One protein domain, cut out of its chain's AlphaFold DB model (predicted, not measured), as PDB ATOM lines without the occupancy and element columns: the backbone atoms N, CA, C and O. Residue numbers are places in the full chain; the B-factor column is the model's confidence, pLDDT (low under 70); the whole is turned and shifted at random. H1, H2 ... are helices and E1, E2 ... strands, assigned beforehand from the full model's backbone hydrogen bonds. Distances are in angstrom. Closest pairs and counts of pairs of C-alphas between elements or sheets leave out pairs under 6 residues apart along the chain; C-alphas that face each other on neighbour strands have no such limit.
ATOM      1  N   ASN A  10     147.999 146.744 243.505       93.12
ATOM      2  CA  ASN A  10     147.716 145.323 243.287       93.12
ATOM      3  C   ASN A  10     146.761 145.085 242.111       93.12
ATOM      4  O   ASN A  10     147.003 144.190 241.308       93.12
ATOM      5  N   VAL A  11     145.704 145.894 241.971       94.25
ATOM      6  CA  VAL A  11     144.783 145.802 240.823       94.25
ATOM      7  C   VAL A  11     145.511 146.088 239.511       94.25
ATOM      8  O   VAL A  11     145.302 145.370 238.537       94.25
ATOM      9  N   LEU A  12     146.399 147.087 239.485       94.50
ATOM     10  CA  LEU A  12     147.201 147.390 238.302       94.50
ATOM     11  C   LEU A  12     148.098 146.205 237.919       94.50
ATOM     12  O   LEU A  12     148.064 145.764 236.773       94.50
ATOM     13  N   VAL A  13     148.842 145.646 238.872       96.06
ATOM     14  CA  VAL A  13     149.723 144.492 238.623       96.06
ATOM     15  C   VAL A  13     148.924 143.285 238.126       96.06
ATOM     16  O   VAL A  13     149.283 142.692 237.112       96.06
ATOM     17  N   LEU A  14     147.800 142.963 238.773       96.62
ATOM     18  CA  LEU A  14     146.918 141.874 238.343       96.62
ATOM     19  C   LEU A  14     146.370 142.102 236.932       96.62
ATOM     20  O   LEU A  14     146.335 141.169 236.136       96.62
ATOM     21  N   SER A  15     145.985 143.336 236.596       96.00
ATOM     22  CA  SER A  15     145.494 143.658 235.253       96.00
ATOM     23  C   SER A  15     146.563 143.440 234.180       96.00
ATOM     24  O   SER A  15     146.267 142.867 233.135       96.00
ATOM     25  N   ILE A  16     147.818 143.805 234.459       97.06
ATOM     26  CA  ILE A  16     148.937 143.603 233.532       97.06
ATOM     27  C   ILE A  16     149.203 142.109 233.341       97.06
ATOM     28  O   ILE A  16     149.358 141.661 232.208       97.06
ATOM     29  N   ILE A  17     149.199 141.329 234.427       97.94
ATOM     30  CA  ILE A  17     149.366 139.871 234.362       97.94
ATOM     31  C   ILE A  17     148.252 139.237 233.526       97.94
ATOM     32  O   ILE A  17     148.536 138.398 232.676       97.94
ATOM     33  N   LEU A  18     146.998 139.657 233.721       97.88
ATOM     34  CA  LEU A  18     145.860 139.150 232.951       97.88
ATOM     35  C   LEU A  18     145.980 139.481 231.461       97.88
ATOM     36  O   LEU A  18     145.768 138.604 230.625       97.88
ATOM     37  N   VAL A  19     146.360 140.714 231.120       97.88
ATOM     38  CA  VAL A  19     146.588 141.115 229.723       97.88
ATOM     39  C   VAL A  19     147.727 140.303 229.112       97.88
ATOM     40  O   VAL A  19     147.593 139.792 228.005       97.88
ATOM     41  N   PHE A  20     148.831 140.130 229.837       97.81
ATOM     42  CA  PHE A  20     149.976 139.369 229.350       97.81
ATOM     43  C   PHE A  20     149.635 137.888 229.137       97.81
ATOM     44  O   PHE A  20     149.946 137.328 228.088       97.81
ATOM     45  N   ALA A  21     148.918 137.275 230.082       98.19
ATOM     46  CA  ALA A  21     148.422 135.909 229.955       98.19
ATOM     47  C   ALA A  21     147.482 135.754 228.747       98.19
ATOM     48  O   ALA A  21     147.599 134.780 228.005       98.19
ATOM     49  N   ALA A  22     146.600 136.729 228.503       98.12
ATOM     50  CA  ALA A  22     145.715 136.724 227.342       98.12
ATOM     51  C   ALA A  22     146.495 136.804 226.020       98.12
ATOM     52  O   ALA A  22     146.229 136.026 225.104       98.12
ATOM     53  N   VAL A  23     147.493 137.691 225.928       98.19
ATOM     54  CA  VAL A  23     148.349 137.818 224.737       98.19
ATOM     55  C   VAL A  23     149.109 136.520 224.469       98.19
ATOM     56  O   VAL A  23     149.099 136.035 223.338       98.19
ATOM     57  N   ILE A  24     149.713 135.920 225.499       98.12
ATOM     58  CA  ILE A  24     150.385 134.621 225.367       98.12
ATOM     59  C   ILE A  24     149.398 133.562 224.881       98.12
ATOM     60  O   ILE A  24     149.715 132.835 223.945       98.12
ATOM     61  N   GLY A  25     148.200 133.496 225.468       98.31
ATOM     62  CA  GLY A  25     147.169 132.543 225.062       98.31
ATOM     63  C   GLY A  25     146.827 132.645 223.575       98.31
ATOM     64  O   GLY A  25     146.792 131.631 222.881       98.31
ATOM     65  N   VAL A  26     146.657 133.867 223.058       98.31
ATOM     66  CA  VAL A  26     146.391 134.106 221.630       98.31
ATOM     67  C   VAL A  26     147.567 133.666 220.758       98.31
ATOM     68  O   VAL A  26     147.367 132.963 219.767       98.31
ATOM     69  N   VAL A  27     148.793 134.039 221.131       98.19
ATOM     70  CA  VAL A  27     150.006 133.703 220.370       98.19
ATOM     71  C   VAL A  27     150.240 132.191 220.334       98.19
ATOM     72  O   VAL A  27     150.549 131.642 219.278       98.19
ATOM     73  N   VAL A  28     150.069 131.507 221.465       98.25
ATOM     74  CA  VAL A  28     150.198 130.049 221.558       98.25
ATOM     75  C   VAL A  28     149.134 129.366 220.705       98.25
ATOM     76  O   VAL A  28     149.464 128.469 219.933       98.25
ATOM     77  N   ASN A  29     147.878 129.813 220.777       97.88
ATOM     78  CA  ASN A  29     146.801 129.243 219.972       97.88
ATOM     79  C   ASN A  29     147.069 129.382 218.463       97.88
ATOM     80  O   ASN A  29     146.877 128.425 217.711       97.88
ATOM     81  N   ASP A  30     147.550 130.546 218.015       97.81
ATOM     82  CA  ASP A  30     147.913 130.773 216.613       97.81
ATOM     83  C   ASP A  30     149.080 129.875 216.167       97.81
ATOM     84  O   ASP A  30     148.990 129.203 215.136       97.81
ATOM     85  N   GLN A  31     150.147 129.794 216.968       97.81
ATOM     86  CA  GLN A  31     151.309 128.962 216.651       97.81
ATOM     87  C   GLN A  31     150.972 127.470 216.622       97.81
ATOM     88  O   GLN A  31     151.358 126.784 215.677       97.81
ATOM     89  N   ILE A  32     150.207 126.972 217.598       97.75
ATOM     90  CA  ILE A  32     149.758 125.575 217.625       97.75
ATOM     91  C   ILE A  32     148.887 125.281 216.405       97.75
ATOM     92  O   ILE A  32     149.111 124.293 215.711       97.75
ATOM     93  N   THR A  33     147.932 126.160 216.089       97.25
ATOM     94  CA  THR A  33     147.050 125.971 214.930       97.25
ATOM     95  C   THR A  33     147.846 125.901 213.627       97.25
ATOM     96  O   THR A  33     147.593 125.036 212.787       97.25
ATOM     97  N   LYS A  34     148.824 126.794 213.443       97.38
ATOM     98  CA  LYS A  34     149.714 126.782 212.273       97.38
ATOM     99  C   LYS A  34     150.585 125.527 212.236       97.38
ATOM    100  O   LYS A  34     150.682 124.902 211.183       97.38
ATOM    101  N   GLY A  35     151.156 125.137 213.373       98.00
ATOM    102  CA  GLY A  35     151.983 123.940 213.508       98.00
ATOM    103  C   GLY A  35     151.224 122.661 213.158       98.00
ATOM    104  O   GLY A  35     151.703 121.878 212.345       98.00
ATOM    105  N   ILE A  36     150.005 122.490 213.681       97.69
ATOM    106  CA  ILE A  36     149.147 121.332 213.378       97.69
ATOM    107  C   ILE A  36     148.790 121.287 211.890       97.69
ATOM    108  O   ILE A  36     148.871 120.229 211.273       97.69
ATOM    109  N   LYS A  37     148.431 122.425 211.281       97.38
ATOM    110  CA  LYS A  37     148.122 122.485 209.841       97.38
ATOM    111  C   LYS A  37     149.327 122.117 208.976       97.38
ATOM    112  O   LYS A  37     149.177 121.366 208.013       97.38
ATOM    113  N   ALA A  38     150.507 122.635 209.314       97.81
ATOM    114  CA  ALA A  38     151.744 122.311 208.610       97.81
ATOM    115  C   ALA A  38     152.082 120.822 208.754       97.81
ATOM    116  O   ALA A  38     152.334 120.157 207.755       97.81
ATOM    117  N   PHE A  39     151.988 120.287 209.973       97.50
ATOM    118  CA  PHE A  39     152.207 118.871 210.255       97.50
ATOM    119  C   PHE A  39     151.244 117.964 209.479       97.50
ATOM    120  O   PHE A  39     151.690 117.033 208.819       97.50
ATOM    121  N   ALA A  40     149.941 118.261 209.487       96.56
ATOM    122  CA  ALA A  40     148.946 117.486 208.746       96.56
ATOM    123  C   ALA A  40     149.203 117.507 207.230       96.56
ATOM    124  O   ALA A  40     149.058 116.488 206.559       96.56
ATOM    125  N   THR A  41     149.624 118.657 206.693       97.00
ATOM    126  CA  THR A  41     149.983 118.786 205.272       97.00
ATOM    127  C   THR A  41     151.223 117.960 204.931       97.00
ATOM    128  O   THR A  41     151.257 117.307 203.891       97.00
ATOM    129  N   GLU A  42     152.237 117.983 205.795       97.75
ATOM    130  CA  GLU A  42     153.477 117.244 205.570       97.75
ATOM    131  C   GLU A  42     153.269 115.732 205.703       97.75
ATOM    132  O   GLU A  42     153.739 114.987 204.846       97.75
ATOM    133  N   LYS A  43     152.475 115.285 206.688       96.75
ATOM    134  CA  LYS A  43     152.030 113.886 206.801       96.75
ATOM    135  C   LYS A  43     151.343 113.434 205.512       96.75
ATOM    136  O   LYS A  43     151.789 112.479 204.893       96.75
ATOM    137  N   ALA A  44     150.336 114.179 205.047       95.94
ATOM    138  CA  ALA A  44     149.602 113.828 203.830       95.94
ATOM    139  C   ALA A  44     150.512 113.720 202.590       95.94
ATOM    140  O   ALA A  44     150.306 112.859 201.738       95.94
ATOM    141  N   ARG A  45     151.542 114.572 202.479       96.94
ATOM    142  CA  ARG A  45     152.544 114.475 201.404       96.94
ATOM    143  C   ARG A  45     153.428 113.241 201.544       96.94
ATOM    144  O   ARG A  45     153.683 112.574 200.544       96.94
ATOM    145  N   ALA A  46     153.909 112.961 202.753       97.44
ATOM    146  CA  ALA A  46     154.765 111.813 203.029       97.44
ATOM    147  C   ALA A  46     154.032 110.489 202.768       97.44
ATOM    148  O   ALA A  46     154.583 109.618 202.092       97.44
ATOM    149  N   ASP A  47     152.781 110.383 203.214       97.44
ATOM    150  CA  ASP A  47     151.949 109.190 203.053       97.44
ATOM    151  C   ASP A  47     151.541 108.987 201.586       97.44
ATOM    152  O   ASP A  47     151.622 107.874 201.068       97.44
ATOM    153  N   LEU A  48     151.240 110.065 200.846       96.25
ATOM    154  CA  LEU A  48     151.029 109.983 199.396       96.25
ATOM    155  C   LEU A  48     152.293 109.507 198.659       96.25
ATOM    156  O   LEU A  48     152.217 108.668 197.759       96.25
ATOM    157  N   ALA A  49     153.469 110.016 199.036       97.25
ATOM    158  CA  ALA A  49     154.733 109.578 198.449       97.25
ATOM    159  C   ALA A  49     155.045 108.110 198.780       97.25
ATOM    160  O   ALA A  49     155.585 107.394 197.937       97.25
ATOM    161  N   LEU A  50     154.703 107.652 199.989       96.44
ATOM    162  CA  LEU A  50     154.802 106.249 200.378       96.44
ATOM    163  C   LEU A  50     153.876 105.376 199.525       96.44
ATOM    164  O   LEU A  50     154.350 104.398 198.955       96.44
ATOM    165  N   ALA A  51     152.608 105.764 199.376       96.81
ATOM    166  CA  ALA A  51     151.634 105.047 198.558       96.81
ATOM    167  C   ALA A  51     152.097 104.911 197.098       96.81
ATOM    168  O   ALA A  51     152.023 103.825 196.526       96.81
ATOM    169  N   HIS A  52     152.645 105.977 196.502       95.75
ATOM    170  CA  HIS A  52     153.208 105.911 195.150       95.75
ATOM    171  C   HIS A  52     154.363 104.914 195.043       95.75
ATOM    172  O   HIS A  52     154.336 104.056 194.164       95.75
ATOM    173  N   ARG A  53     155.341 104.979 195.959       96.50
ATOM    174  CA  ARG A  53     156.467 104.031 195.966       96.50
ATOM    175  C   ARG A  53     155.998 102.593 196.159       96.50
ATOM    176  O   ARG A  53     156.468 101.712 195.454       96.50
ATOM    177  N   TYR A  54     155.053 102.376 197.069       96.19
ATOM    178  CA  TYR A  54     154.469 101.064 197.327       96.19
ATOM    179  C   TYR A  54     153.821 100.476 196.068       96.19
ATOM    180  O   TYR A  54     154.058  99.318 195.729       96.19
ATOM    181  N   ILE A  55     153.033 101.280 195.345       97.19
ATOM    182  CA  ILE A  55     152.387 100.858 194.097       97.19
ATOM    183  C   ILE A  55     153.429 100.566 193.011       97.19
ATOM    184  O   ILE A  55     153.321  99.543 192.340       97.19
ATOM    185  N   ASP A  56     154.432 101.432 192.845       96.88
ATOM    186  CA  ASP A  56     155.483 101.251 191.838       96.88
ATOM    187  C   ASP A  56     156.354 100.013 192.109       96.88
ATOM    188  O   ASP A  56     156.750  99.327 191.167       96.88
ATOM    189  N   GLU A  57     156.631  99.702 193.377       96.31
ATOM    190  CA  GLU A  57     157.398  98.516 193.772       96.31
ATOM    191  C   GLU A  57     156.579  97.227 193.628       96.31
ATOM    192  O   GLU A  57     157.082  96.217 193.135       96.31
ATOM    193  N   ARG A  58     155.298  97.258 194.018       95.88
ATOM    194  CA  ARG A  58     154.417  96.085 193.978       95.88
ATOM    195  C   ARG A  58     153.938  95.740 192.566       95.88
ATOM    196  O   ARG A  58     153.730  94.564 192.269       95.88
ATOM    197  N   PHE A  59     153.750  96.740 191.708       96.75
ATOM    198  CA  PHE A  59     153.201  96.574 190.362       96.75
ATOM    199  C   PHE A  59     154.129  97.216 189.319       96.75
ATOM    200  O   PHE A  59     154.005  98.408 189.022       96.75
ATOM    201  N   PRO A  60     155.057  96.446 188.724       94.62
ATOM    202  CA  PRO A  60     155.962  96.975 187.714       94.62
ATOM    203  C   PRO A  60     155.219  97.322 186.417       94.62
ATOM    204  O   PRO A  60     154.290  96.628 186.000       94.62
ATOM    205  N   GLY A  61     155.681  98.374 185.742       95.94
ATOM    206  CA  GLY A  61     155.145  98.847 184.464       95.94
ATOM    207  C   GLY A  61     154.524 100.240 184.549       95.94
ATOM    208  O   GLY A  61     154.413 100.835 185.621       95.94
ATOM    209  N   ASP A  62     154.141 100.780 183.397       96.56
ATOM    210  CA  ASP A  62     153.606 102.137 183.298       96.56
ATOM    211  C   ASP A  62     152.106 102.195 183.590       96.56
ATOM    212  O   ASP A  62     151.380 101.202 183.498       96.56
ATOM    213  N   TRP A  63     151.637 103.389 183.944       96.44
ATOM    214  CA  TRP A  63     150.212 103.668 184.057       96.44
ATOM    215  C   TRP A  63     149.572 103.731 182.669       96.44
ATOM    216  O   TRP A  63     150.075 104.418 181.779       96.44
ATOM    217  N   LYS A  64     148.432 103.063 182.488       97.00
ATOM    218  CA  LYS A  64     147.659 103.104 181.243       97.00
ATOM    219  C   LYS A  64     146.169 103.176 181.546       97.00
ATOM    220  O   LYS A  64     145.632 102.303 182.218       97.00
ATOM    221  N   ALA A  65     145.499 104.192 181.012       95.31
ATOM    222  CA  ALA A  65     144.043 104.264 181.004       95.31
ATOM    223  C   ALA A  65     143.514 103.752 179.656       95.31
ATOM    224  O   ALA A  65     143.992 104.166 178.597       95.31
ATOM    225  N   THR A  66     142.560 102.826 179.665       92.69
ATOM    226  CA  THR A  66     141.926 102.282 178.453       92.69
ATOM    227  C   THR A  66     140.504 101.866 178.789       92.69
ATOM    228  O   THR A  66     140.285 101.242 179.817       92.69
ATOM    229  N   ASP A  67     139.544 102.260 177.950       87.31
ATOM    230  CA  ASP A  67     138.138 101.843 178.040       87.31
ATOM    231  C   ASP A  67     137.475 102.044 179.420       87.31
ATOM    232  O   ASP A  67     136.608 101.284 179.834       87.31
ATOM    233  N   GLY A  68     137.859 103.110 180.138       86.12
ATOM    234  CA  GLY A  68     137.319 103.437 181.469       86.12
ATOM    235  C   GLY A  68     138.024 102.736 182.636       86.12
ATOM    236  O   GLY A  68     137.703 102.994 183.797       86.12
ATOM    237  N   GLU A  69     139.026 101.915 182.344       94.75
ATOM    238  CA  GLU A  69     139.837 101.201 183.321       94.75
ATOM    239  C   GLU A  69     141.226 101.826 183.455       94.75
ATOM    240  O   GLU A  69     141.786 102.380 182.501       94.75
ATOM    241  N   LEU A  70     141.793 101.733 184.658       97.25
ATOM    242  CA  LEU A  70     143.159 102.144 184.949       97.25
ATOM    243  C   LEU A  70     144.014 100.916 185.251       97.25
ATOM    244  O   LEU A  70     143.694 100.120 186.131       97.25
ATOM    245  N   TYR A  71     145.141 100.819 184.558       97.50
ATOM    246  CA  TYR A  71     146.126  99.766 184.730       97.50
ATOM    247  C   TYR A  71     147.458 100.331 185.210       97.50
ATOM    248  O   TYR A  71     147.865 101.423 184.801       97.50
ATOM    249  N   LYS A  72     148.160  99.541 186.022       97.50
ATOM    250  CA  LYS A  72     149.580  99.701 186.337       97.50
ATOM    251  C   LYS A  72     150.319  98.463 185.828       97.50
ATOM    252  O   LYS A  72     150.133  97.363 186.354       97.50
ATOM    253  N   GLY A  73     151.078  98.623 184.743       96.50
ATOM    254  CA  GLY A  73     151.607  97.494 183.977       96.50
ATOM    255  C   GLY A  73     150.472  96.624 183.437       96.50
ATOM    256  O   GLY A  73     149.668  97.075 182.625       96.50
ATOM    257  N   THR A  74     150.391  95.380 183.904       95.69
ATOM    258  CA  THR A  74     149.318  94.432 183.558       95.69
ATOM    259  C   THR A  74     148.225  94.324 184.625       95.69
ATOM    260  O   THR A  74     147.293  93.543 184.455       95.69
ATOM    261  N   THR A  75     148.324  95.074 185.727       97.19
ATOM    262  CA  THR A  75     147.403  94.953 186.867       97.19
ATOM    263  C   THR A  75     146.278  95.978 186.770       97.19
ATOM    264  O   THR A  75     146.552  97.175 186.673       97.19
ATOM    265  N   LEU A  76     145.025  95.518 186.839       97.19
ATOM    266  CA  LEU A  76     143.841  96.375 186.923       97.19
ATOM    267  C   LEU A  76     143.747  97.029 188.312       97.19
ATOM    268  O   LEU A  76     143.891  96.363 189.339       97.19
ATOM    269  N   MET A  77     143.531  98.342 188.342       97.69
ATOM    270  CA  MET A  77     143.471  99.141 189.576       97.69
ATOM    271  C   MET A  77     142.038  99.445 190.018       97.69
ATOM    272  O   MET A  77     141.815  99.784 191.181       97.69
ATOM    273  N   ASN A  78     141.071  99.327 189.107       97.12
ATOM    274  CA  ASN A  78     139.653  99.375 189.445       97.12
ATOM    275  C   ASN A  78     139.327  98.252 190.438       97.12
ATOM    276  O   ASN A  78     139.816  97.136 190.286       97.12
ATOM    277  N   ASP A  79     138.546  98.576 191.467       97.44
ATOM    278  CA  ASP A  79     138.115  97.667 192.537       97.44
ATOM    279  C   ASP A  79     139.249  96.939 193.274       97.44
ATOM    280  O   ASP A  79     139.024  95.953 193.975       97.44
ATOM    281  N   ASN A  80     140.486  97.435 193.166       97.56
ATOM    282  CA  ASN A  80     141.628  96.878 193.876       97.56
ATOM    283  C   ASN A  80     141.575  97.310 195.351       97.56
ATOM    284  O   ASN A  80     142.273  98.238 195.773       97.56
ATOM    285  N   PHE A  81     140.647  96.708 196.100       97.88
ATOM    286  CA  PHE A  81     140.355  97.042 197.493       97.88
ATOM    287  C   PHE A  81     141.473  96.592 198.428       97.88
ATOM    288  O   PHE A  81     141.862  97.361 199.297       97.88
ATOM    289  N   ASP A  82     142.074  95.428 198.171       97.31
ATOM    290  CA  ASP A  82     143.212  94.921 198.945       97.31
ATOM    291  C   ASP A  82     144.381  95.917 198.963       97.31
ATOM    292  O   ASP A  82     145.044  96.091 199.983       97.31
ATOM    293  N   LEU A  83     144.630  96.607 197.843       97.50
ATOM    294  CA  LEU A  83     145.665  97.634 197.752       97.50
ATOM    295  C   LEU A  83     145.350  98.855 198.625       97.50
ATOM    296  O   LEU A  83     146.202  99.304 199.389       97.50
ATOM    297  N   VAL A  84     144.151  99.425 198.482       97.75
ATOM    298  CA  VAL A  84     143.772 100.644 199.219       97.75
ATOM    299  C   VAL A  84     143.552 100.365 200.706       97.75
ATOM    300  O   VAL A  84     143.819 101.242 201.524       97.75
ATOM    301  N   ASP A  85     143.127  99.152 201.061       98.06
ATOM    302  CA  ASP A  85     142.985  98.704 202.443       98.06
ATOM    303  C   ASP A  85     144.362  98.507 203.085       98.06
ATOM    304  O   ASP A  85     144.594  99.067 204.150       98.06
ATOM    305  N   ALA A  86     145.306  97.834 202.412       97.38
ATOM    306  CA  ALA A  86     146.668  97.653 202.928       97.38
ATOM    307  C   ALA A  86     147.388  98.993 203.157       97.38
ATOM    308  O   ALA A  86     147.939  99.228 204.229       97.38
ATOM    309  N   ILE A  87     147.331  99.915 202.187       97.44
ATOM    310  CA  ILE A  87     147.925 101.253 202.357       97.44
ATOM    311  C   ILE A  87     147.225 102.008 203.497       97.44
ATOM    312  O   ILE A  87     147.878 102.718 204.261       97.44
ATOM    313  N   GLY A  88     145.903 101.870 203.625       97.19
ATOM    314  CA  GLY A  88     145.144 102.512 204.694       97.19
ATOM    315  C   GLY A  88     145.472 101.957 206.078       97.19
ATOM    316  O   GLY A  88     145.554 102.724 207.032       97.19
ATOM    317  N   GLU A  89     145.714 100.653 206.190       97.12
ATOM    318  CA  GLU A  89     146.122  99.998 207.435       97.12
ATOM    319  C   GLU A  89     147.536 100.433 207.856       97.12
ATOM    320  O   GLU A  89     147.751 100.767 209.022       97.12
ATOM    321  N   ASP A  90     148.462 100.550 206.899       95.31
ATOM    322  CA  ASP A  90     149.846 100.974 207.152       95.31
ATOM    323  C   ASP A  90     149.971 102.465 207.520       95.31
ATOM    324  O   ASP A  90     150.829 102.850 208.318       95.31
ATOM    325  N   THR A  91     149.133 103.328 206.938       95.19
ATOM    326  CA  THR A  91     149.209 104.796 207.124       95.19
ATOM    327  C   THR A  91     148.205 105.344 208.142       95.19
ATOM    328  O   THR A  91     148.350 106.476 208.622       95.19
ATOM    329  N   GLY A  92     147.171 104.563 208.467       95.62
ATOM    330  CA  GLY A  92     145.996 105.016 209.209       95.62
ATOM    331  C   GLY A  92     145.119 106.006 208.434       95.62
ATOM    332  O   GLY A  92     144.263 106.653 209.041       95.62
ATOM    333  N   ASP A  93     145.335 106.161 207.123       95.50
ATOM    334  CA  ASP A  93     144.622 107.124 206.290       95.50
ATOM    335  C   ASP A  93     143.477 106.497 205.487       95.50
ATOM    336  O   ASP A  93     143.367 105.292 205.239       95.50
ATOM    337  N   THR A  94     142.603 107.378 205.011       95.56
ATOM    338  CA  THR A  94     141.663 107.053 203.946       95.56
ATOM    339  C   THR A  94     142.374 107.089 202.598       95.56
ATOM    340  O   THR A  94     142.894 108.128 202.190       95.56
ATOM    341  N   VAL A  95     142.320 105.982 201.865       97.12
ATOM    342  CA  VAL A  95     142.984 105.817 200.573       97.12
ATOM    343  C   VAL A  95     141.936 105.693 199.483       97.12
ATOM    344  O   VAL A  95     140.928 104.998 199.609       97.12
ATOM    345  N   THR A  96     142.139 106.427 198.396       96.25
ATOM    346  CA  THR A  96     141.241 106.417 197.245       96.25
ATOM    347  C   THR A  96     142.034 106.635 195.968       96.25
ATOM    348  O   THR A  96     142.762 107.619 195.856       96.25
ATOM    349  N   ILE A  97     141.846 105.753 194.991       96.12
ATOM    350  CA  ILE A  97     142.432 105.877 193.658       96.12
ATOM    351  C   ILE A  97     141.386 106.479 192.724       96.12
ATOM    352  O   ILE A  97     140.234 106.034 192.668       96.12
ATOM    353  N   PHE A  98     141.805 107.503 191.985       94.88
ATOM    354  CA  PHE A  98     140.997 108.154 190.965       94.88
ATOM    355  C   PHE A  98     141.612 107.941 189.581       94.88
ATOM    356  O   PHE A  98     142.825 108.046 189.411       94.88
ATOM    357  N   SER A  99     140.756 107.703 188.591       94.38
ATOM    358  CA  SER A  99     141.079 107.838 187.173       94.38
ATOM    359  C   SER A  99     140.367 109.089 186.659       94.38
ATOM    360  O   SER A  99     139.145 109.100 186.490       94.38
ATOM    361  N   GLY A 100     141.111 110.190 186.525       90.81
ATOM    362  CA  GLY A 100     140.522 111.516 186.322       90.81
ATOM    363  C   GLY A 100     139.620 111.916 187.497       90.81
ATOM    364  O   GLY A 100     140.064 111.941 188.643       90.81
ATOM    365  N   ASP A 101     138.346 112.195 187.215       91.06
ATOM    366  CA  ASP A 101     137.335 112.555 188.222       91.06
ATOM    367  C   ASP A 101     136.516 111.360 188.744       91.06
ATOM    368  O   ASP A 101     135.609 111.532 189.568       91.06
ATOM    369  N   THR A 102     136.838 110.146 188.295       92.94
ATOM    370  CA  THR A 102     136.138 108.914 188.669       92.94
ATOM    371  C   THR A 102     136.910 108.184 189.749       92.94
ATOM    372  O   THR A 102     138.080 107.845 189.579       92.94
ATOM    373  N   ARG A 103     136.250 107.907 190.869       95.12
ATOM    374  CA  ARG A 103     136.780 107.037 191.909       95.12
ATOM    375  C   ARG A 103     136.676 105.586 191.457       95.12
ATOM    376  O   ARG A 103     135.570 105.111 191.208       95.12
ATOM    377  N   ILE A 104     137.813 104.901 191.392       96.56
ATOM    378  CA  ILE A 104     137.895 103.518 190.904       96.56
ATOM    379  C   ILE A 104     138.190 102.500 192.010       96.56
ATOM    380  O   ILE A 104     137.915 101.326 191.823       96.56
ATOM    381  N   SER A 105     138.748 102.928 193.147       97.38
ATOM    382  CA  SER A 105     138.955 102.093 194.338       97.38
ATOM    383  C   SER A 105     139.064 102.985 195.579       97.38
ATOM    384  O   SER A 105     139.594 104.096 195.500       97.38
ATOM    385  N   THR A 106     138.530 102.550 196.722       97.38
ATOM    386  CA  THR A 106     138.555 103.309 197.985       97.38
ATOM    387  C   THR A 106     138.426 102.391 199.190       97.38
ATOM    388  O   THR A 106     137.710 101.399 199.087       97.38
ATOM    389  N   ASN A 107     139.055 102.733 200.319       97.25
ATOM    390  CA  ASN A 107     138.818 102.095 201.623       97.25
ATOM    391  C   ASN A 107     137.700 102.754 202.454       97.25
ATOM    392  O   ASN A 107     137.401 102.316 203.563       97.25
ATOM    393  N   VAL A 108     137.045 103.789 201.915       96.19
ATOM    394  CA  VAL A 108     135.881 104.416 202.553       96.19
ATOM    395  C   VAL A 108     134.672 103.493 202.472       96.19
ATOM    396  O   VAL A 108     134.319 103.031 201.389       96.19
ATOM    397  N   LEU A 109     133.977 103.334 203.598       94.12
ATOM    398  CA  LEU A 109     132.661 102.707 203.672       94.12
ATOM    399  C   LEU A 109     131.606 103.748 204.058       94.12
ATOM    400  O   LEU A 109     131.753 104.454 205.055       94.12
ATOM    401  N   ILE A 110     130.535 103.831 203.272       92.94
ATOM    402  CA  ILE A 110     129.324 104.601 203.571       92.94
ATOM    403  C   ILE A 110     128.174 103.606 203.568       92.94
ATOM    404  O   ILE A 110     127.958 102.927 202.571       92.94
ATOM    405  N   ASP A 111     127.479 103.479 204.699       93.00
ATOM    406  CA  ASP A 111     126.374 102.524 204.871       93.00
ATOM    407  C   ASP A 111     126.751 101.067 204.512       93.00
ATOM    408  O   ASP A 111     125.920 100.273 204.083       93.00
ATOM    409  N   GLY A 112     128.025 100.707 204.714       93.25
ATOM    410  CA  GLY A 112     128.574  99.381 204.402       93.25
ATOM    411  C   GLY A 112     129.043  99.202 202.955       93.25
ATOM    412  O   GLY A 112     129.613  98.160 202.640       93.25
ATOM    413  N   GLU A 113     128.874 100.207 202.096       92.94
ATOM    414  CA  GLU A 113     129.263 100.159 200.686       92.94
ATOM    415  C   GLU A 113     130.456 101.070 200.382       92.94
ATOM    416  O   GLU A 113     130.653 102.112 201.012       92.94
ATOM    417  N   ARG A 114     131.256 100.691 199.377       94.19
ATOM    418  CA  ARG A 114     132.350 101.523 198.857       94.19
ATOM    419  C   ARG A 114     131.784 102.451 197.781       94.19
ATOM    420  O   ARG A 114     131.409 101.973 196.711       94.19
ATOM    421  N   PRO A 115     131.705 103.771 198.018       92.62
ATOM    422  CA  PRO A 115     131.101 104.687 197.060       92.62
ATOM    423  C   PRO A 115     132.048 104.886 195.875       92.62
ATOM    424  O   PRO A 115     133.004 105.637 196.023       92.62
ATOM    425  N   LEU A 116     131.808 104.258 194.723       93.88
ATOM    426  CA  LEU A 116     132.620 104.390 193.499       93.88
ATOM    427  C   LEU A 116     131.920 105.237 192.423       93.88
ATOM    428  O   LEU A 116     130.739 105.554 192.542       93.88
ATOM    429  N   GLY A 117     132.651 105.603 191.365       90.75
ATOM    430  CA  GLY A 117     132.111 106.348 190.223       90.75
ATOM    431  C   GLY A 117     132.528 107.825 190.167       90.75
ATOM    432  O   GLY A 117     133.440 108.248 190.887       90.75
ATOM    433  N   PRO A 118     131.919 108.621 189.264       85.44
ATOM    434  CA  PRO A 118     132.227 110.040 189.105       85.44
ATOM    435  C   PRO A 118     132.021 110.789 190.424       85.44
ATOM    436  O   PRO A 118     131.046 110.539 191.135       85.44
ATOM    437  N   LYS A 119     132.897 111.741 190.762       72.75
ATOM    438  CA  LYS A 119     132.628 112.684 191.866       72.75
ATOM    439  C   LYS A 119     131.215 113.298 191.708       72.75
ATOM    440  O   LYS A 119     130.915 113.735 190.597       72.75
TER     441      LYS A 119
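Overview. This is residues 10 to 119 of the 123 residues of the protein "Methyl-accepting chemotaxis protein" of Alkalihalobacillus halodurans (strain ATCC BAA-125 / DSM 18197 / FERM 7344 / JCM 9153 / C-125) (UniProt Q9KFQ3). One very long helix, H1, makes a straight arm whose residues 10 to 42 stick out free, and its other end runs into a small compact head. In the head, two short strand hairpins, E1 with E2 and E3 with E4, gather with the short helix H2 near the last part of H1; the hairpin of E1 and E2 is at the end far from the arm, and H2 packs on E3 and E4. The printed part has 110 residues with two named helices and four named strands, in the order H1, E1, E2, H2, E3, E4; its class is mixed, helices and strands, and each of its two sheets is one antiparallel pair, E1 - E2 and E3 - E4. The whole is extended, with a radius of gyration of the C-alphas of 22.9 A, and the C-alphas span 78 by 32 by 23 A, a rod.

Arrangement. H1, residues 10 to 58, leads by a tight link to E1, residues 63 to 66. E1 and E2, residues 69 to 72, form a hairpin with an angle of 157 degrees between their directions; N 64 and O 71 are 2.9 A apart, within hydrogen-bond range. Residues 71 to 72 of E2 also pair, antiparallel, with residues 75 to 76. H2, residues 81 to 91, is close to H1 but not clearly touching it: their closest C-alphas, those of Ala 51 and Ile 87, are 6.5 A apart, and they run opposite ways at a steep tilt of 39 degrees. E3, residues 96 to 99, and E4, residues 102 to 106, form the second hairpin, at 152 degrees, with N 97 and O 105 within hydrogen-bond range at 2.8 A. The closest C-alphas of H2 and E4, those of Val 84 and Thr 106, are 6.0 A apart. Those of E2 and E3, Leu 70 and Ser 99, are 6.5 A apart. H1 is apart from E3 and E4. In H1 and H2 every O i to N i+4 pair is within hydrogen-bond range.

Along the chain. H1 begins at C-alpha 10, (147.716, 145.323, 243.287), and ends 70.0 A away at C-alpha 58, (154.417, 96.085, 193.978). H2 measures 15.2 A, E1 10.1 A, E2 10.3 A, E3 10.2 A and E4 11.1 A. E4 ends at C-alpha 106, (138.555, 103.309, 197.985).

Size, cuts and confidence. The two C-alphas farthest apart, those of Asn 10 and Asp 67, are 79.0 A apart. Without residues 10 to 42 the body spans 31 by 26 by 19 A. Residues 107 to 119 hold no named element, but 117 to 118 pair, antiparallel, with 102 to 103 of E4. The printed part has no cut, no link between named elements is long, and no printed residue has a pLDDT under 70.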